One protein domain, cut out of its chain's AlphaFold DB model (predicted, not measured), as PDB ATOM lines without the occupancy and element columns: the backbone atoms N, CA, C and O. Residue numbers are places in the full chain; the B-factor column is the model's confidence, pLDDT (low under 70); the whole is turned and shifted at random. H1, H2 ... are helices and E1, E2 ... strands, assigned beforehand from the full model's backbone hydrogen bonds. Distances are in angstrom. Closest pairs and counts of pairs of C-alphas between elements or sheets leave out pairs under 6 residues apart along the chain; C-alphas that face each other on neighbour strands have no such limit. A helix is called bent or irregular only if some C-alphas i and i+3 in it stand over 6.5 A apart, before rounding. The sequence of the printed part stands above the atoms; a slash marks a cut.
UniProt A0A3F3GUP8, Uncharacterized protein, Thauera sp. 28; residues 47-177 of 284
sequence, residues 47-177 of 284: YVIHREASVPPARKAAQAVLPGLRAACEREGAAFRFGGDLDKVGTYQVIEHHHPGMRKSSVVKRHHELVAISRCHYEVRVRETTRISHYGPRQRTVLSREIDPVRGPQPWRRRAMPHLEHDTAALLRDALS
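This is residues 47 to 177 of the 284 residues of an uncharacterized protein of Thauera sp. 28 (UniProt A0A3F3GUP8). A long, twisted sheet of seven strands makes most of a rod, its longer strands running along the length, and the gently bent helix H1 carries the rod on past the sheet's E1 at one end. The short helix H2 only grazes the sheet in the other half of the rod. The printed part has 131 residues, in the order E1 H1 E2 E3 E4 E5 E6 E7 H2; the class is mixed, helices and strands. The branched sheet is antiparallel but for its parallel pair E2 and E5. The whole is loose, with a radius of gyration of the C-alphas of 18.9 A, and spans 62 by 28 by 19 A.

E1, residues 47 to 54, is an edge strand and the antiparallel neighbour of E3, residues 91 to 99; N 49 and O 96 are 2.8 A apart. H1, residues 56 to 75, was assigned as one helix by its hydrogen bonds but is bent: C-alphas 64 and 67 are 6.8 A apart, and its arms H1a, residues 56 to 64, and H1b, residues 67 to 75, stand at a shallow tilt of 26 degrees. Both arms only graze the sheet, H1a with residues 56 to 62 and H1b with residues 69 to 73. E2, residues 81 to 83, is parallel to E5, residues 121 to 135, with N 83 and O 122 at 2.9 A. E3, E4, residues 104 to 118, E5, E6, residues 139 to 148, and E7, residues 157 to 162, form a meander, each strand the antiparallel neighbour of the one before. Within hydrogen-bond range are N 95 and O 108 across the pair E3 and E4 at 2.9 A, N 109 and O 129 across the pair E4 and E5 at 2.8 A, N 132 and O 143 across the pair E5 and E6 at 2.8 A, and N 142 and O 159 across the pair E6 and E7 at 2.8 A. E5 has E2 and E6 on one side and E4 on the other side. H2, residues 168 to 175, only grazes the sheet with residues 171 to 175; its closest C-alphas to E4 are those of Ala 175 and Val 107, 7.5 A. In H1a, H1b and H2 every O i to N i+4 pair is within hydrogen-bond range.

E1 begins at C-alpha 47, (5.071, 46.865, -60.370), and is 23.8 A long. E3 measures 26.9 A, E4 39.7 A, E5 43.4 A and E6 28.6 A; E4 bends by 69 degrees at residue 114. H2 ends at C-alpha 175, (-7.431, 46.177, -51.228).

The C-alphas farthest apart, those of Gly 77 and Pro 137, are 62.4 A apart. The printed part has no cut and no long link. Mean pLDDT of the printed part is 74.4; residues 47 to 61 and 161 to 177 are among those under 70.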
ATOM      1  N   TYR A  47       4.730  45.781 -61.286       63.53
ATOM      2  CA  TYR A  47       5.071  46.865 -60.370       63.53
ATOM      3  C   TYR A  47       4.738  46.473 -58.940       63.53
ATOM      4  O   TYR A  47       3.882  45.609 -58.696       63.53
ATOM      5  N   VAL A  48       5.416  47.128 -58.000       66.62
ATOM      6  CA  VAL A  48       5.208  46.927 -56.566       66.62
ATOM      7  C   VAL A  48       4.768  48.230 -55.922       66.62
ATOM      8  O   VAL A  48       5.319  49.297 -56.183       66.62
ATOM      9  N   ILE A  49       3.743  48.147 -55.081       63.41
ATOM     10  CA  ILE A  49       3.269  49.253 -54.257       63.41
ATOM     11  C   ILE A  49       3.443  48.850 -52.800       63.41
ATOM     12  O   ILE A  49       2.769  47.940 -52.317       63.41
ATOM     13  N   HIS A  50       4.308  49.562 -52.091       63.06
ATOM     14  CA  HIS A  50       4.456  49.458 -50.646       63.06
ATOM     15  C   HIS A  50       3.646  50.558 -49.977       63.06
ATOM     16  O   HIS A  50       3.687  51.713 -50.402       63.06
ATOM     17  N   ARG A  51       2.895  50.194 -48.940       68.06
ATOM     18  CA  ARG A  51       2.115  51.113 -48.112       68.06
ATOM     19  C   ARG A  51       2.381  50.806 -46.659       68.06
ATOM     20  O   ARG A  51       2.224  49.663 -46.244       68.06
ATOM     21  N   GLU A  52       2.708  51.826 -45.893       66.00
ATOM     22  CA  GLU A  52       2.860  51.714 -44.445       66.00
ATOM     23  C   GLU A  52       1.873  52.645 -43.769       66.00
ATOM     24  O   GLU A  52       1.582  53.707 -44.305       66.00
ATOM     25  N   ALA A  53       1.322  52.230 -42.637       64.62
ATOM     26  CA  ALA A  53       0.450  53.066 -41.828       64.62
ATOM     27  C   ALA A  53       0.649  52.740 -40.353       64.62
ATOM     28  O   ALA A  53       1.027  51.621 -39.990       64.62
ATOM     29  N   SER A  54       0.343  53.702 -39.492       61.84
ATOM     30  CA  SER A  54       0.317  53.480 -38.053       61.84
ATOM     31  C   SER A  54      -1.009  53.933 -37.453       61.84
ATOM     32  O   SER A  54      -1.648  54.877 -37.922       61.84
ATOM     33  N   VAL A  55      -1.438  53.225 -36.409       61.69
ATOM     34  CA  VAL A  55      -2.623  53.548 -35.612       61.69
ATOM     35  C   VAL A  55      -2.157  53.910 -34.201       61.69
ATOM     36  O   VAL A  55      -2.147  53.050 -33.312       61.69
ATOM     37  N   PRO A  56      -1.775  55.181 -33.955       58.00
ATOM     38  CA  PRO A  56      -1.318  55.637 -32.643       58.00
ATOM     39  C   PRO A  56      -2.267  55.298 -31.476       58.00
ATOM     40  O   PRO A  56      -1.770  54.945 -30.402       58.00
ATOM     41  N   PRO A  57      -3.611  55.322 -31.635       61.56
ATOM     42  CA  PRO A  57      -4.520  54.897 -30.570       61.56
ATOM     43  C   PRO A  57      -4.336  53.437 -30.135       61.56
ATOM     44  O   PRO A  57      -4.442  53.148 -28.947       61.56
ATOM     45  N   ALA A  58      -4.018  52.523 -31.058       61.50
ATOM     46  CA  ALA A  58      -3.806  51.113 -30.733       61.50
ATOM     47  C   ALA A  58      -2.535  50.922 -29.893       61.50
ATOM     48  O   ALA A  58      -2.558  50.196 -28.898       61.50
ATOM     49  N   ARG A  59      -1.457  51.647 -30.226       68.94
ATOM     50  CA  ARG A  59      -0.228  51.686 -29.419       68.94
ATOM     51  C   ARG A  59      -0.495  52.227 -28.014       68.94
ATOM     52  O   ARG A  59      -0.111  51.594 -27.033       68.94
ATOM     53  N   LYS A  60      -1.190  53.367 -27.906       68.94
ATOM     54  CA  LYS A  60      -1.538  53.974 -26.607       68.94
ATOM     55  C   LYS A  60      -2.415  53.052 -25.761       68.94
ATOM     56  O   LYS A  60      -2.164  52.899 -24.570       68.94
ATOM     57  N   ALA A  61      -3.408  52.405 -26.372       67.81
ATOM     58  CA  ALA A  61      -4.255  51.432 -25.691       67.81
ATOM     59  C   ALA A  61      -3.432  50.243 -25.173       67.81
ATOM     60  O   ALA A  61      -3.563  49.878 -24.008       67.81
ATOM     61  N   ALA A  62      -2.531  49.691 -25.993       70.75
ATOM     62  CA  ALA A  62      -1.636  48.608 -25.588       70.75
ATOM     63  C   ALA A  62      -0.723  49.015 -24.415       70.75
ATOM     64  O   ALA A  62      -0.625  48.287 -23.427       70.75
ATOM     65  N   GLN A  63      -0.120  50.205 -24.476       80.12
ATOM     66  CA  GLN A  63       0.690  50.762 -23.387       80.12
ATOM     67  C   GLN A  63      -0.115  50.932 -22.088       80.12
ATOM     68  O   GLN A  63       0.402  50.650 -21.009       80.12
ATOM     69  N   ALA A  64      -1.383  51.340 -22.183       74.69
ATOM     70  CA  ALA A  64      -2.245  51.553 -21.023       74.69
ATOM     71  C   ALA A  64      -2.705  50.245 -20.351       74.69
ATOM     72  O   ALA A  64      -2.837  50.204 -19.128       74.69
ATOM     73  N   VAL A  65      -2.945  49.170 -21.115       77.06
ATOM     74  CA  VAL A  65      -3.462  47.905 -20.550       77.06
ATOM     75  C   VAL A  65      -2.376  47.027 -19.924       77.06
ATOM     76  O   VAL A  65      -2.662  46.302 -18.971       77.06
ATOM     77  N   LEU A  66      -1.129  47.091 -20.409       78.75
ATOM     78  CA  LEU A  66      -0.046  46.200 -19.967       78.75
ATOM     79  C   LEU A  66       0.227  46.230 -18.449       78.75
ATOM     80  O   LEU A  66       0.340  45.148 -17.866       78.75
ATOM     81  N   PRO A  67       0.279  47.394 -17.766       87.25
ATOM     82  CA  PRO A  67       0.442  47.432 -16.310       87.25
ATOM     83  C   PRO A  67      -0.693  46.721 -15.560       87.25
ATOM     84  O   PRO A  67      -0.445  46.005 -14.591       87.25
ATOM     85  N   GLY A  68      -1.936  46.870 -16.034       82.81
ATOM     86  CA  GLY A  68      -3.104  46.210 -15.447       82.81
ATOM     87  C   GLY A  68      -3.071  44.691 -15.625       82.81
ATOM     88  O   GLY A  68      -3.342  43.952 -14.676       82.81
ATOM     89  N   LEU A  69      -2.671  44.220 -16.811       80.88
ATOM     90  CA  LEU A  69      -2.487  42.792 -17.092       80.88
ATOM     91  C   LEU A  69      -1.385  42.184 -16.220       80.88
ATOM     92  O   LEU A  69      -1.560  41.097 -15.669       80.88
ATOM     93  N   ARG A  70      -0.279  42.910 -16.035       85.81
ATOM     94  CA  ARG A  70       0.806  42.508 -15.138       85.81
ATOM     95  C   ARG A  70       0.331  42.374 -13.693       85.81
ATOM     96  O   ARG A  70       0.509  41.315 -13.099       85.81
ATOM     97  N   ALA A  71      -0.334  43.397 -13.159       86.50
ATOM     98  CA  ALA A  71      -0.848  43.377 -11.790       86.50
ATOM     99  C   ALA A  71      -1.917  42.289 -11.571       86.50
ATOM    100  O   ALA A  71      -2.034  41.738 -10.477       86.50
ATOM    101  N   ALA A  72      -2.721  41.964 -12.588       83.94
ATOM    102  CA  ALA A  72      -3.657  40.841 -12.523       83.94
ATOM    103  C   ALA A  72      -2.920  39.500 -12.386       83.94
ATOM    104  O   ALA A  72      -3.244  38.716 -11.501       83.94
ATOM    105  N   CYS A  73      -1.882  39.279 -13.188       87.81
ATOM    106  CA  CYS A  73      -1.069  38.066 -13.140       87.81
ATOM    107  C   CYS A  73      -0.305  37.896 -11.826       87.81
ATOM    108  O   CYS A  73      -0.315  36.815 -11.239       87.81
ATOM    109  N   GLU A  74       0.294  38.976 -11.328       91.38
ATOM    110  CA  GLU A  74       1.024  38.967 -10.059       91.38
ATOM    111  C   GLU A  74       0.092  38.661  -8.873       91.38
ATOM    112  O   GLU A  74       0.457  37.877  -7.998       91.38
ATOM    113  N   ARG A  75      -1.148  39.180  -8.875       92.44
ATOM    114  CA  ARG A  75      -2.171  38.831  -7.865       92.44
ATOM    115  C   ARG A  75      -2.571  37.358  -7.893       92.44
ATOM    116  O   ARG A  75      -2.954  36.812  -6.864       92.44
ATOM    117  N   GLU A  76      -2.484  36.723  -9.052       88.56
ATOM    118  CA  GLU A  76      -2.767  35.298  -9.235       88.56
ATOM    119  C   GLU A  76      -1.545  34.406  -8.952       88.56
ATOM    120  O   GLU A  76      -1.619  33.192  -9.137       88.56
ATOM    121  N   GLY A  77      -0.414  34.983  -8.521       91.06
ATOM    122  CA  GLY A  77       0.834  34.251  -8.291       91.06
ATOM    123  C   GLY A  77       1.503  33.752  -9.577       91.06
ATOM    124  O   GLY A  77       2.371  32.881  -9.519       91.06
ATOM    125  N   ALA A  78       1.109  34.278 -10.740       90.31
ATOM    126  CA  ALA A  78       1.653  33.906 -12.039       90.31
ATOM    127  C   ALA A  78       2.683  34.936 -12.525       90.31
ATOM    128  O   ALA A  78       2.483  36.147 -12.431       90.31
ATOM    129  N   ALA A  79       3.784  34.458 -13.109       90.69
ATOM    130  CA  ALA A  79       4.780  35.332 -13.716       90.69
ATOM    131  C   ALA A  79       4.226  35.968 -15.001       90.69
ATOM    132  O   ALA A  79       3.895  35.265 -15.957       90.69
ATOM    133  N   PHE A  80       4.166  37.299 -15.035       91.12
ATOM    134  CA  PHE A  80       3.825  38.043 -16.242       91.12
ATOM    135  C   PHE A  80       4.984  38.014 -17.245       91.12
ATOM    136  O   PHE A  80       6.130  38.299 -16.895       91.12
ATOM    137  N   ARG A  81       4.679  37.698 -18.505       93.00
ATOM    138  CA  ARG A  81       5.630  37.705 -19.620       93.00
ATOM    139  C   ARG A  81       5.100  38.581 -20.747       93.00
ATOM    140  O   ARG A  81       3.956  38.425 -21.169       93.00
ATOM    141  N   PHE A  82       5.958  39.466 -21.239       89.81
ATOM    142  CA  PHE A  82       5.719  40.269 -22.429       89.81
ATOM    143  C   PHE A  82       6.863  40.065 -23.422       89.81
ATOM    144  O   PHE A  82       8.027  40.173 -23.032       89.81
ATOM    145  N   GLY A  83       6.538  39.765 -24.678       88.81
ATOM    146  CA  GLY A  83       7.507  39.607 -25.763       88.81
ATOM    147  C   GLY A  83       7.196  40.500 -26.966       88.81
ATOM    148  O   GLY A  83       6.040  40.753 -27.292       88.81
ATOM    149  N   GLY A  84       8.235  40.951 -27.663       88.81
ATOM    150  CA  GLY A  84       8.100  41.776 -28.865       88.81
ATOM    151  C   GLY A  84       8.186  43.280 -28.607       88.81
ATOM    152  O   GLY A  84       8.466  43.738 -27.501       88.81
ATOM    153  N   ASP A  85       7.996  44.044 -29.678       90.25
ATOM    154  CA  ASP A  85       8.197  45.491 -29.710       90.25
ATOM    155  C   ASP A  85       6.855  46.225 -29.610       90.25
ATOM    156  O   ASP A  85       6.042  46.203 -30.539       90.25
ATOM    157  N   LEU A  86       6.620  46.871 -28.466       83.94
ATOM    158  CA  LEU A  86       5.379  47.586 -28.176       83.94
ATOM    159  C   LEU A  86       5.147  48.773 -29.121       83.94
ATOM    160  O   LEU A  86       3.995  49.105 -29.406       83.94
ATOM    161  N   ASP A  87       6.211  49.374 -29.655       85.75
ATOM    162  CA  ASP A  87       6.097  50.507 -30.574       85.75
ATOM    163  C   ASP A  87       5.544  50.082 -31.936       85.75
ATOM    164  O   ASP A  87       4.945  50.887 -32.659       85.75
ATOM    165  N   LYS A  88       5.644  48.792 -32.269       83.19
ATOM    166  CA  LYS A  88       5.057  48.248 -33.494       83.19
ATOM    167  C   LYS A  88       3.562  48.001 -33.386       83.19
ATOM    168  O   LYS A  88       2.937  47.842 -34.429       83.19
ATOM    169  N   VAL A  89       2.957  47.986 -32.199       76.50
ATOM    170  CA  VAL A  89       1.516  47.708 -32.079       76.50
ATOM    171  C   VAL A  89       0.695  48.728 -32.868       76.50
ATOM    172  O   VAL A  89       0.882  49.938 -32.735       76.50
ATOM    173  N   GLY A  90      -0.223  48.225 -33.697       66.81
ATOM    174  CA  GLY A  90      -1.050  49.050 -34.574       66.81
ATOM    175  C   GLY A  90      -0.320  49.571 -35.811       66.81
ATOM    176  O   GLY A  90      -0.837  50.468 -36.473       66.81
ATOM    177  N   THR A  91       0.871  49.056 -36.125       77.19
ATOM    178  CA  THR A  91       1.530  49.316 -37.413       77.19
ATOM    179  C   THR A  91       1.063  48.325 -38.470       77.19
ATOM    180  O   THR A  91       0.872  47.132 -38.204       77.19
ATOM    181  N   TYR A  92       0.910  48.836 -39.686       72.44
ATOM    182  CA  TYR A  92       0.410  48.121 -40.845       72.44
ATOM    183  C   TYR A  92       1.372  48.271 -42.011       72.44
ATOM    184  O   TYR A  92       1.858  49.366 -42.288       72.44
ATOM    185  N   GLN A  93       1.573  47.179 -42.738       79.75
ATOM    186  CA  GLN A  93       2.281  47.174 -44.008       79.75
ATOM    187  C   GLN A  93       1.427  46.457 -45.051       79.75
ATOM    188  O   GLN A  93       0.910  45.370 -44.804       79.75
ATOM    189  N   VAL A  94       1.279  47.056 -46.226       73.50
ATOM    190  CA  VAL A  94       0.626  46.445 -47.382       73.50
ATOM    191  C   VAL A  94       1.606  46.463 -48.540       73.50
ATOM    192  O   VAL A  94       2.096  47.523 -48.920       73.50
ATOM    193  N   ILE A  95       1.888  45.289 -49.093       79.12
ATOM    194  CA  ILE A  95       2.736  45.122 -50.269       79.12
ATOM    195  C   ILE A  95       1.865  44.548 -51.375       79.12
ATOM    196  O   ILE A  95       1.321  43.449 -51.245       79.12
ATOM    197  N   GLU A  96       1.711  45.301 -52.455       73.88
ATOM    198  CA  GLU A  96       0.897  44.918 -53.599       73.88
ATOM    199  C   GLU A  96       1.786  44.724 -54.821       73.88
ATOM    200  O   GLU A  96       2.423  45.660 -55.290       73.88
ATOM    201  N   HIS A  97       1.791  43.515 -55.358       76.38
ATOM    202  CA  HIS A  97       2.454  43.161 -56.600       76.38
ATOM    203  C   HIS A  97       1.407  43.048 -57.694       76.38
ATOM    204  O   HIS A  97       0.401  42.346 -57.535       76.38
ATOM    205  N   HIS A  98       1.649  43.687 -58.826       69.38
ATOM    206  CA  HIS A  98       0.715  43.686 -59.943       69.38
ATOM    207  C   HIS A  98       1.463  43.405 -61.232       69.38
ATOM    208  O   HIS A  98       2.462  44.050 -61.528       69.38
ATOM    209  N   HIS A  99       0.960  42.462 -62.020       70.69
ATOM    210  CA  HIS A  99       1.494  42.176 -63.342       70.69
ATOM    211  C   HIS A  99       0.363  42.211 -64.377       70.69
ATOM    212  O   HIS A  99      -0.225  41.168 -64.689       70.69
ATOM    213  N   PRO A 100       0.060  43.393 -64.951       65.31
ATOM    214  CA  PRO A 100      -1.040  43.559 -65.902       65.31
ATOM    215  C   PRO A 100      -0.926  42.626 -67.112       65.31
ATOM    216  O   PRO A 100      -1.901  41.968 -67.470       65.31
ATOM    217  N   GLY A 101       0.283  42.474 -67.669       65.75
ATOM    218  CA  GLY A 101       0.532  41.592 -68.817       65.75
ATOM    219  C   GLY A 101       0.230  40.109 -68.556       65.75
ATOM    220  O   GLY A 101      -0.232  39.412 -69.453       65.75
ATOM    221  N   MET A 102       0.412  39.636 -67.318       72.25
ATOM    222  CA  MET A 102       0.080  38.266 -66.911       72.25
ATOM    223  C   MET A 102      -1.321  38.153 -66.314       72.25
ATOM    224  O   MET A 102      -1.756  37.046 -65.998       72.25
ATOM    225  N   ARG A 103      -2.029  39.277 -66.131       75.12
ATOM    226  CA  ARG A 103      -3.328  39.317 -65.458       75.12
ATOM    227  C   ARG A 103      -3.268  38.628 -64.091       75.12
ATOM    228  O   ARG A 103      -4.113  37.793 -63.756       75.12
ATOM    229  N   LYS A 104      -2.262  38.988 -63.290       77.69
ATOM    230  CA  LYS A 104      -2.094  38.514 -61.909       77.69
ATOM    231  C   LYS A 104      -1.820  39.675 -60.954       77.69
ATOM    232  O   LYS A 104      -1.175  40.655 -61.326       77.69
ATOM    233  N   SER A 105      -2.296  39.551 -59.719       74.50
ATOM    234  CA  SER A 105      -1.928  40.441 -58.616       74.50
ATOM    235  C   SER A 105      -1.768  39.658 -57.314       74.50
ATOM    236  O   SER A 105      -2.401  38.619 -57.130       74.50
ATOM    237  N   SER A 106      -0.937  40.151 -56.405       80.12
ATOM    238  CA  SER A 106      -0.707  39.571 -55.084       80.12
ATOM    239  C   SER A 106      -0.638  40.684 -54.052       80.12
ATOM    240  O   SER A 106       0.095  41.648 -54.235       80.12
ATOM    241  N   VAL A 107      -1.427  40.584 -52.992       77.44
ATOM    242  CA  VAL A 107      -1.488  41.572 -51.916       77.44
ATOM    243  C   VAL A 107      -1.160  40.870 -50.615       77.44
ATOM    244  O   VAL A 107      -1.867  39.943 -50.227       77.44
ATOM    245  N   VAL A 108      -0.116  41.335 -49.941       80.75
ATOM    246  CA  VAL A 108       0.263  40.891 -48.600       80.75
ATOM    247  C   VAL A 108      -0.006  42.038 -47.641       80.75
ATOM    248  O   VAL A 108       0.511  43.138 -47.823       80.75
ATOM    249  N   LYS A 109      -0.830  41.791 -46.627       78.38
ATOM    250  CA  LYS A 109      -1.116  42.719 -45.534       78.38
ATOM    251  C   LYS A 109      -0.493  42.171 -44.262       78.38
ATOM    252  O   LYS A 109      -0.725  41.014 -43.936       78.38
ATOM    253  N   ARG A 110       0.248  42.996 -43.535       83.12
ATOM    254  CA  ARG A 110       0.837  42.679 -42.232       83.12
ATOM    255  C   ARG A 110       0.344  43.676 -41.208       83.12
ATOM    256  O   ARG A 110       0.418  44.879 -41.450       83.12
ATOM    257  N   HIS A 111      -0.130  43.175 -40.080       79.81
ATOM    258  CA  HIS A 111      -0.579  43.980 -38.955       79.81
ATOM    259  C   HIS A 111       0.067  43.477 -37.669       79.81
ATOM    260  O   HIS A 111       0.014  42.285 -37.374       79.81
ATOM    261  N   HIS A 112       0.681  44.379 -36.911       82.00
ATOM    262  CA  HIS A 112       1.250  44.060 -35.607       82.00
ATOM    263  C   HIS A 112       0.200  44.232 -34.506       82.00
ATOM    264  O   HIS A 112      -0.228  45.347 -34.195       82.00
ATOM    265  N   GLU A 113      -0.171  43.119 -33.886       76.25
ATOM    266  CA  GLU A 113      -1.205  43.018 -32.858       76.25
ATOM    267  C   GLU A 113      -0.585  42.621 -31.520       76.25
ATOM    268  O   GLU A 113       0.296  41.761 -31.463       76.25
ATOM    269  N   LEU A 114      -1.080  43.210 -30.430       80.00
ATOM    270  CA  LEU A 114      -0.851  42.667 -29.094       80.00
ATOM    271  C   LEU A 114      -1.783  41.469 -28.895       80.00
ATOM    272  O   LEU A 114      -3.004  41.628 -28.919       80.00
ATOM    273  N   VAL A 115      -1.220  40.286 -28.670       79.50
ATOM    274  CA  VAL A 115      -1.978  39.037 -28.541       79.50
ATOM    275  C   VAL A 115      -1.651  38.308 -27.244       79.50
ATOM    276  O   VAL A 115      -0.520  38.324 -26.763       79.50
ATOM    277  N   ALA A 116      -2.659  37.650 -26.672       81.00
ATOM    278  CA  ALA A 116      -2.482  36.751 -25.539       81.00
ATOM    279  C   ALA A 116      -2.097  35.355 -26.054       81.00
ATOM    280  O   ALA A 116      -2.876  34.720 -26.763       81.00
ATOM    281  N   ILE A 117      -0.904  34.883 -25.699       83.06
ATOM    282  CA  ILE A 117      -0.382  33.568 -26.110       83.06
ATOM    283  C   ILE A 117      -0.813  32.485 -25.130       83.06
ATOM    284  O   ILE A 117      -1.198  31.383 -25.510       83.06
ATOM    285  N   SER A 118      -0.769  32.815 -23.848       77.94
ATOM    286  CA  SER A 118      -1.296  31.996 -22.769       77.94
ATOM    287  C   SER A 118      -1.721  32.911 -21.630       77.94
ATOM    288  O   SER A 118      -1.502  34.125 -21.671       77.94
ATOM    289  N   ARG A 119      -2.284  32.336 -20.564       81.00
ATOM    290  CA  ARG A 119      -2.504  33.082 -19.322       81.00
ATOM    291  C   ARG A 119      -1.191  33.762 -18.914       81.00
ATOM    292  O   ARG A 119      -0.162  33.096 -18.826       81.00
ATOM    293  N   CYS A 120      -1.239  35.079 -18.723       84.12
ATOM    294  CA  CYS A 120      -0.102  35.907 -18.312       84.12
ATOM    295  C   CYS A 120       1.083  35.996 -19.278       84.12
ATOM    296  O   CYS A 120       2.126  36.526 -18.898       84.12
ATOM    297  N   HIS A 121       0.919  35.550 -20.523       87.12
ATOM    298  CA  HIS A 121       1.919  35.707 -21.570       87.12
ATOM    299  C   HIS A 121       1.321  36.453 -22.757       87.12
ATOM    300  O   HIS A 121       0.417  35.950 -23.428       87.12
ATOM    301  N   TYR A 122       1.843  37.648 -23.011       85.31
ATOM    302  CA  TYR A 122       1.412  38.515 -24.095       85.31
ATOM    303  C   TYR A 122       2.576  38.776 -25.036       85.31
ATOM    304  O   TYR A 122       3.705  38.968 -24.594       85.31
ATOM    305  N   GLU A 123       2.310  38.810 -26.332       86.06
ATOM    306  CA  GLU A 123       3.330  39.111 -27.327       86.06
ATOM    307  C   GLU A 123       2.802  40.077 -28.383       86.06
ATOM    308  O   GLU A 123       1.618  40.054 -28.718       86.06
ATOM    309  N   VAL A 124       3.685  40.905 -28.937       83.75
ATOM    310  CA  VAL A 124       3.409  41.620 -30.185       83.75
ATOM    311  C   VAL A 124       3.743  40.692 -31.341       83.75
ATOM    312  O   VAL A 124       4.909  40.356 -31.563       83.75
ATOM    313  N   ARG A 125       2.719  40.272 -32.080       83.56
ATOM    314  CA  ARG A 125       2.846  39.341 -33.204       83.56
ATOM    315  C   ARG A 125       2.248  39.921 -34.472       83.56
ATOM    316  O   ARG A 125       1.435  40.838 -34.434       83.56
ATOM    317  N   VAL A 126       2.669  39.373 -35.605       85.69
ATOM    318  CA  VAL A 126       2.196  39.800 -36.922       85.69
ATOM    319  C   VAL A 126       1.051  38.898 -37.364       85.69
ATOM    320  O   VAL A 126       1.235  37.689 -37.487       85.69
ATOM    321  N   ARG A 127      -0.110  39.490 -37.643       81.00
ATOM    322  CA  ARG A 127      -1.140  38.876 -38.482       81.00
ATOM    323  C   ARG A 127      -0.786  39.177 -39.926       81.00
ATOM    324  O   ARG A 127      -0.630  40.344 -40.291       81.00
ATOM    325  N   GLU A 128      -0.657  38.143 -40.745       84.75
ATOM    326  CA  GLU A 128      -0.409  38.297 -42.178       84.75
ATOM    327  C   GLU A 128      -1.611  37.787 -42.972       84.75
ATOM    328  O   GLU A 128      -2.113  36.695 -42.727       84.75
ATOM    329  N   THR A 129      -2.090  38.562 -43.937       79.25
ATOM    330  CA  THR A 129      -3.107  38.121 -44.891       79.25
ATOM    331  C   THR A 129      -2.551  38.247 -46.293       79.25
ATOM    332  O   THR A 129      -2.207  39.343 -46.733       79.25
ATOM    333  N   THR A 130      -2.538  37.137 -47.019       81.62
ATOM    334  CA  THR A 130      -2.069  37.080 -48.401       81.62
ATOM    335  C   THR A 130      -3.238  36.796 -49.322       81.62
ATOM    336  O   THR A 130      -4.018  35.871 -49.094       81.62
ATOM    337  N   ARG A 131      -3.368  37.592 -50.382       79.81
ATOM    338  CA  ARG A 131      -4.413  37.467 -51.392       79.81
ATOM    339  C   ARG A 131      -3.807  37.506 -52.787       79.81
ATOM    340  O   ARG A 131      -3.336  38.544 -53.235       79.81
ATOM    341  N   ILE A 132      -3.911  36.398 -53.502       82.31
ATOM    342  CA  ILE A 132      -3.464  36.245 -54.884       82.31
ATOM    343  C   ILE A 132      -4.695  36.246 -55.783       82.31
ATOM    344  O   ILE A 132      -5.665  35.540 -55.514       82.31
ATOM    345  N   SER A 133      -4.674  37.041 -56.846       78.81
ATOM    346  CA  SER A 133      -5.757  37.123 -57.825       78.81
ATOM    347  C   SER A 133      -5.240  36.787 -59.217       78.81
ATOM    348  O   SER A 133      -4.256  37.364 -59.677       78.81
ATOM    349  N   HIS A 134      -5.926  35.869 -59.895       82.88
ATOM    350  CA  HIS A 134      -5.703  35.511 -61.296       82.88
ATOM    351  C   HIS A 134      -6.932  35.928 -62.106       82.88
ATOM    352  O   HIS A 134      -8.040  35.442 -61.850       82.88
ATOM    353  N   TYR A 135      -6.762  36.838 -63.064       74.56
ATOM    354  CA  TYR A 135      -7.877  37.412 -63.821       74.56
ATOM    355  C   TYR A 135      -8.074  36.659 -65.143       74.56
ATOM    356  O   TYR A 135      -7.229  36.689 -66.037       74.56
ATOM    357  N   GLY A 136      -9.208  35.968 -65.261       73.00
ATOM    358  CA  GLY A 136      -9.653  35.325 -66.495       73.00
ATOM    359  C   GLY A 136     -10.647  36.197 -67.271       73.00
ATOM    360  O   GLY A 136     -11.106  37.209 -66.757       73.00
ATOM    361  N   PRO A 137     -11.054  35.802 -68.490       67.31
ATOM    362  CA  PRO A 137     -11.893  36.636 -69.360       67.31
ATOM    363  C   PRO A 137     -13.288  36.990 -68.815       67.31
ATOM    364  O   PRO A 137     -13.885  37.959 -69.263       67.31
ATOM    365  N   ARG A 138     -13.841  36.173 -67.906       68.50
ATOM    366  CA  ARG A 138     -15.214  36.328 -67.373       68.50
ATOM    367  C   ARG A 138     -15.306  36.267 -65.849       68.50
ATOM    368  O   ARG A 138     -16.339  36.588 -65.277       68.50
ATOM    369  N   GLN A 139     -14.236  35.843 -65.186       77.75
ATOM    370  CA  GLN A 139     -14.173  35.681 -63.736       77.75
ATOM    371  C   GLN A 139     -12.732  35.847 -63.266       77.75
ATOM    372  O   GLN A 139     -11.796  35.584 -64.026       77.75
ATOM    373  N   ARG A 140     -12.550  36.216 -62.001       75.50
ATOM    374  CA  ARG A 140     -11.248  36.151 -61.328       75.50
ATOM    375  C   ARG A 140     -11.244  35.020 -60.310       75.50
ATOM    376  O   ARG A 140     -12.216  34.825 -59.583       75.50
ATOM    377  N   THR A 141     -10.143  34.283 -60.250       83.31
ATOM    378  CA  THR A 141      -9.884  33.352 -59.149       83.31
ATOM    379  C   THR A 141      -9.088  34.090 -58.092       83.31
ATOM    380  O   THR A 141      -8.080  34.714 -58.411       83.31
ATOM    381  N   VAL A 142      -9.530  34.011 -56.842       80.25
ATOM    382  CA  VAL A 142      -8.815  34.564 -55.699       80.25
ATOM    383  C   VAL A 142      -8.442  33.452 -54.740       80.25
ATOM    384  O   VAL A 142      -9.292  32.667 -54.316       80.25
ATOM    385  N   LEU A 143      -7.160  33.408 -54.410       83.12
ATOM    386  CA  LEU A 143      -6.581  32.561 -53.384       83.12
ATOM    387  C   LEU A 143      -6.262  33.460 -52.196       83.12
ATOM    388  O   LEU A 143      -5.612  34.490 -52.361       83.12
ATOM    389  N   SER A 144      -6.739  33.106 -51.012       81.94
ATOM    390  CA  SER A 144      -6.493  33.871 -49.793       81.94
ATOM    391  C   SER A 144      -6.009  32.970 -48.673       81.94
ATOM    392  O   SER A 144      -6.579  31.896 -48.464       81.94
ATOM    393  N   ARG A 145      -5.024  33.444 -47.923       85.75
ATOM    394  CA  ARG A 145      -4.507  32.812 -46.714       85.75
ATOM    395  C   ARG A 145      -4.372  33.854 -45.621       85.75
ATOM    396  O   ARG A 145      -4.071  35.012 -45.898       85.75
ATOM    397  N   GLU A 146      -4.561  33.416 -44.393       82.56
ATOM    398  CA  GLU A 146      -4.284  34.196 -43.201       82.56
ATOM    399  C   GLU A 146      -3.304  33.423 -42.319       82.56
ATOM    400  O   GLU A 146      -3.456  32.216 -42.139       82.56
ATOM    401  N   ILE A 147      -2.300  34.108 -41.789       84.81
ATOM    402  CA  ILE A 147      -1.442  33.627 -40.714       84.81
ATOM    403  C   ILE A 147      -1.953  34.302 -39.449       84.81
ATOM    404  O   ILE A 147      -1.740  35.499 -39.240       84.81
ATOM    405  N   ASP A 148      -2.682  33.534 -38.642       84.88
ATOM    406  CA  ASP A 148      -3.198  34.022 -37.372       84.88
ATOM    407  C   ASP A 148      -2.055  34.050 -36.339       84.88
ATOM    408  O   ASP A 148      -1.331  33.060 -36.203       84.88
ATOM    409  N   PRO A 149      -1.891  35.139 -35.574       75.62
ATOM    410  CA  PRO A 149      -0.817  35.264 -34.589       75.62
ATOM    411  C   PRO A 149      -0.768  34.165 -33.517       75.62
ATOM    412  O   PRO A 149       0.292  33.907 -32.938       75.62
ATOM    413  N   VAL A 150      -1.915  33.549 -33.211       77.44
ATOM    414  CA  VAL A 150      -2.066  32.550 -32.145       77.44
ATOM    415  C   VAL A 150      -2.203  31.151 -32.734       77.44
ATOM    416  O   VAL A 150      -1.537  30.222 -32.283       77.44
ATOM    417  N   ARG A 151      -3.058  30.993 -33.746       81.19
ATOM    418  CA  ARG A 151      -3.373  29.700 -34.375       81.19
ATOM    419  C   ARG A 151      -2.404  29.325 -35.488       81.19
ATOM    420  O   ARG A 151      -2.440  28.194 -35.960       81.19
ATOM    421  N   GLY A 152      -1.560  30.261 -35.903       82.31
ATOM    422  CA  GLY A 152      -0.628  30.071 -36.994       82.31
ATOM    423  C   GLY A 152      -1.316  30.052 -38.366       82.31
ATOM    424  O   GLY A 152      -2.445  30.541 -38.529       82.31
ATOM    425  N   PRO A 153      -0.618  29.525 -39.378       85.62
ATOM    426  CA  PRO A 153      -1.086  29.515 -40.754       85.62
ATOM    427  C   PRO A 153      -2.426  28.792 -40.926       85.62
ATOM    428  O   PRO A 153      -2.578  27.617 -40.608       85.62
ATOM    429  N   GLN A 154      -3.400  29.483 -41.508       86.00
ATOM    430  CA  GLN A 154      -4.667  28.889 -41.928       86.00
ATOM    431  C   GLN A 154      -4.528  28.274 -43.333       86.00
ATOM    432  O   GLN A 154      -3.648  28.683 -44.101       86.00
ATOM    433  N   PRO A 155      -5.381  27.302 -43.713       87.50
ATOM    434  CA  PRO A 155      -5.351  26.730 -45.054       87.50
ATOM    435  C   PRO A 155      -5.722  27.770 -46.117       87.50
ATOM    436  O   PRO A 155      -6.546  28.663 -45.890       87.50
ATOM    437  N   TRP A 156      -5.156  27.609 -47.312       88.31
ATOM    438  CA  TRP A 156      -5.525  28.413 -48.473       88.31
ATOM    439  C   TRP A 156      -7.002  28.232 -48.822       88.31
ATOM    440  O   TRP A 156      -7.517  27.120 -48.938       88.31
ATOM    441  N   ARG A 157      -7.690  29.350 -49.046       84.00
ATOM    442  CA  ARG A 157      -9.077  29.377 -49.513       84.00
ATOM    443  C   ARG A 157      -9.114  29.863 -50.951       84.00
ATOM    444  O   ARG A 157      -8.534  30.896 -51.268       84.00
ATOM    445  N   ARG A 158      -9.839  29.144 -51.807       89.56
ATOM    446  CA  ARG A 158     -10.068  29.510 -53.208       89.56
ATOM    447  C   ARG A 158     -11.499  29.990 -53.401       89.56
ATOM    448  O   ARG A 158     -12.436  29.312 -52.990       89.56
ATOM    449  N   ARG A 159     -11.671  31.139 -54.051       79.81
ATOM    450  CA  ARG A 159     -12.979  31.699 -54.418       79.81
ATOM    451  C   ARG A 159     -12.969  32.157 -55.870       79.81
ATOM    452  O   ARG A 159     -12.024  32.808 -56.309       79.81
ATOM    453  N   ALA A 160     -14.027  31.836 -56.607       79.44
ATOM    454  CA  ALA A 160     -14.317  32.484 -57.880       79.44
ATOM    455  C   ALA A 160     -15.096  33.772 -57.596       79.44
ATOM    456  O   ALA A 160     -16.019  33.772 -56.784       79.44
ATOM    457  N   MET A 161     -14.710  34.869 -58.233       68.19
ATOM    458  CA  MET A 161     -15.390  36.154 -58.115       68.19
ATOM    459  C   MET A 161     -15.676  36.746 -59.492       68.19
ATOM    460  O   MET A 161     -14.958  36.430 -60.450       68.19
ATOM    461  N   PRO A 162     -16.685  37.629 -59.598       65.12
ATOM    462  CA  PRO A 162     -16.944  38.369 -60.823       65.12
ATOM    463  C   PRO A 162     -15.681  39.069 -61.322       65.12
ATOM    464  O   PRO A 162     -14.836  39.507 -60.529       65.12
ATOM    465  N   HIS A 163     -15.543  39.144 -62.642       59.19
ATOM    466  CA  HIS A 163     -14.478  39.915 -63.257       59.19
ATOM    467  C   HIS A 163     -14.663  41.396 -62.908       59.19
ATOM    468  O   HIS A 163     -15.727  41.960 -63.143       59.19
ATOM    469  N   LEU A 164     -13.629  42.013 -62.338       55.44
ATOM    470  CA  LEU A 164     -13.528  43.465 -62.278       55.44
ATOM    471  C   LEU A 164     -12.751  43.871 -63.530       55.44
ATOM    472  O   LEU A 164     -11.585  43.503 -63.669       55.44
ATOM    473  N   GLU A 165     -13.401  44.542 -64.475       45.94
ATOM    474  CA  GLU A 165     -12.744  45.029 -65.689       45.94
ATOM    475  C   GLU A 165     -11.707  46.086 -65.340       45.94
ATOM    476  O   GLU A 165     -12.118  47.212 -65.141       45.94
ATOM    477  N   HIS A 166     -10.411  45.744 -65.250       43.78
ATOM    478  CA  HIS A 166      -9.242  46.651 -65.112       43.78
ATOM    479  C   HIS A 166      -9.390  47.866 -64.171       43.78
ATOM    480  O   HIS A 166      -8.539  48.759 -64.168       43.78
ATOM    481  N   ASP A 167     -10.441  47.904 -63.358       39.72
ATOM    482  CA  ASP A 167     -10.864  49.093 -62.662       39.72
ATOM    483  C   ASP A 167      -9.988  49.132 -61.435       39.72
ATOM    484  O   ASP A 167     -10.224  48.493 -60.405       39.72
ATOM    485  N   THR A 168      -8.872  49.818 -61.624       40.34
ATOM    486  CA  THR A 168      -7.827  49.981 -60.631       40.34
ATOM    487  C   THR A 168      -8.454  50.568 -59.365       40.34
ATOM    488  O   THR A 168      -8.045  50.210 -58.269       40.34
ATOM    489  N   ALA A 169      -9.540  51.348 -59.484       34.28
ATOM    490  CA  ALA A 169     -10.329  51.843 -58.361       34.28
ATOM    491  C   ALA A 169     -11.150  50.756 -57.641       34.28
ATOM    492  O   ALA A 169     -11.356  50.867 -56.433       34.28
ATOM    493  N   ALA A 170     -11.612  49.710 -58.330       37.22
ATOM    494  CA  ALA A 170     -12.270  48.557 -57.714       37.22
ATOM    495  C   ALA A 170     -11.252  47.613 -57.052       37.22
ATOM    496  O   ALA A 170     -11.498  47.121 -55.955       37.22
ATOM    497  N   LEU A 171     -10.074  47.426 -57.660       41.53
ATOM    498  CA  LEU A 171      -8.952  46.691 -57.058       41.53
ATOM    499  C   LEU A 171      -8.399  47.404 -55.823       41.53
ATOM    500  O   LEU A 171      -8.156  46.767 -54.801       41.53
ATOM    501  N   LEU A 172      -8.277  48.732 -55.891       38.25
ATOM    502  CA  LEU A 172      -7.916  49.573 -54.758       38.25
ATOM    503  C   LEU A 172      -9.003  49.560 -53.691       38.25
ATOM    504  O   LEU A 172      -8.647  49.445 -52.532       38.25
ATOM    505  N   ARG A 173     -10.296  49.618 -54.032       37.62
ATOM    506  CA  ARG A 173     -11.392  49.495 -53.050       37.62
ATOM    507  C   ARG A 173     -11.441  48.127 -52.372       37.62
ATOM    508  O   ARG A 173     -11.752  48.060 -51.196       37.62
ATOM    509  N   ASP A 174     -11.105  47.054 -53.078       39.44
ATOM    510  CA  ASP A 174     -11.054  45.694 -52.525       39.44
ATOM    511  C   ASP A 174      -9.789  45.506 -51.653       39.44
ATOM    512  O   ASP A 174      -9.841  44.897 -50.585       39.44
ATOM    513  N   ALA A 175      -8.658  46.121 -52.034       38.50
ATOM    514  CA  ALA A 175      -7.431  46.177 -51.228       38.50
ATOM    515  C   ALA A 175      -7.571  47.095 -49.999       38.50
ATOM    516  O   ALA A 175      -7.069  46.766 -48.922       38.50
ATOM    517  N   LEU A 176      -8.290  48.205 -50.151       38.41
ATOM    518  CA  LEU A 176      -8.651  49.185 -49.126       38.41
ATOM    519  C   LEU A 176      -9.992  48.863 -48.466       38.41
ATOM    520  O   LEU A 176     -10.509  49.719 -47.755       38.41
ATOM    521  N   SER A 177     -10.559  47.665 -48.665       35.91
ATOM    522  CA  SER A 177     -11.681  47.216 -47.845       35.91
ATOM    523  C   SER A 177     -11.141  47.061 -46.421       35.91
ATOM    524  O   SER A 177     -10.510  46.076 -46.037       35.91
TER     525      SER A 177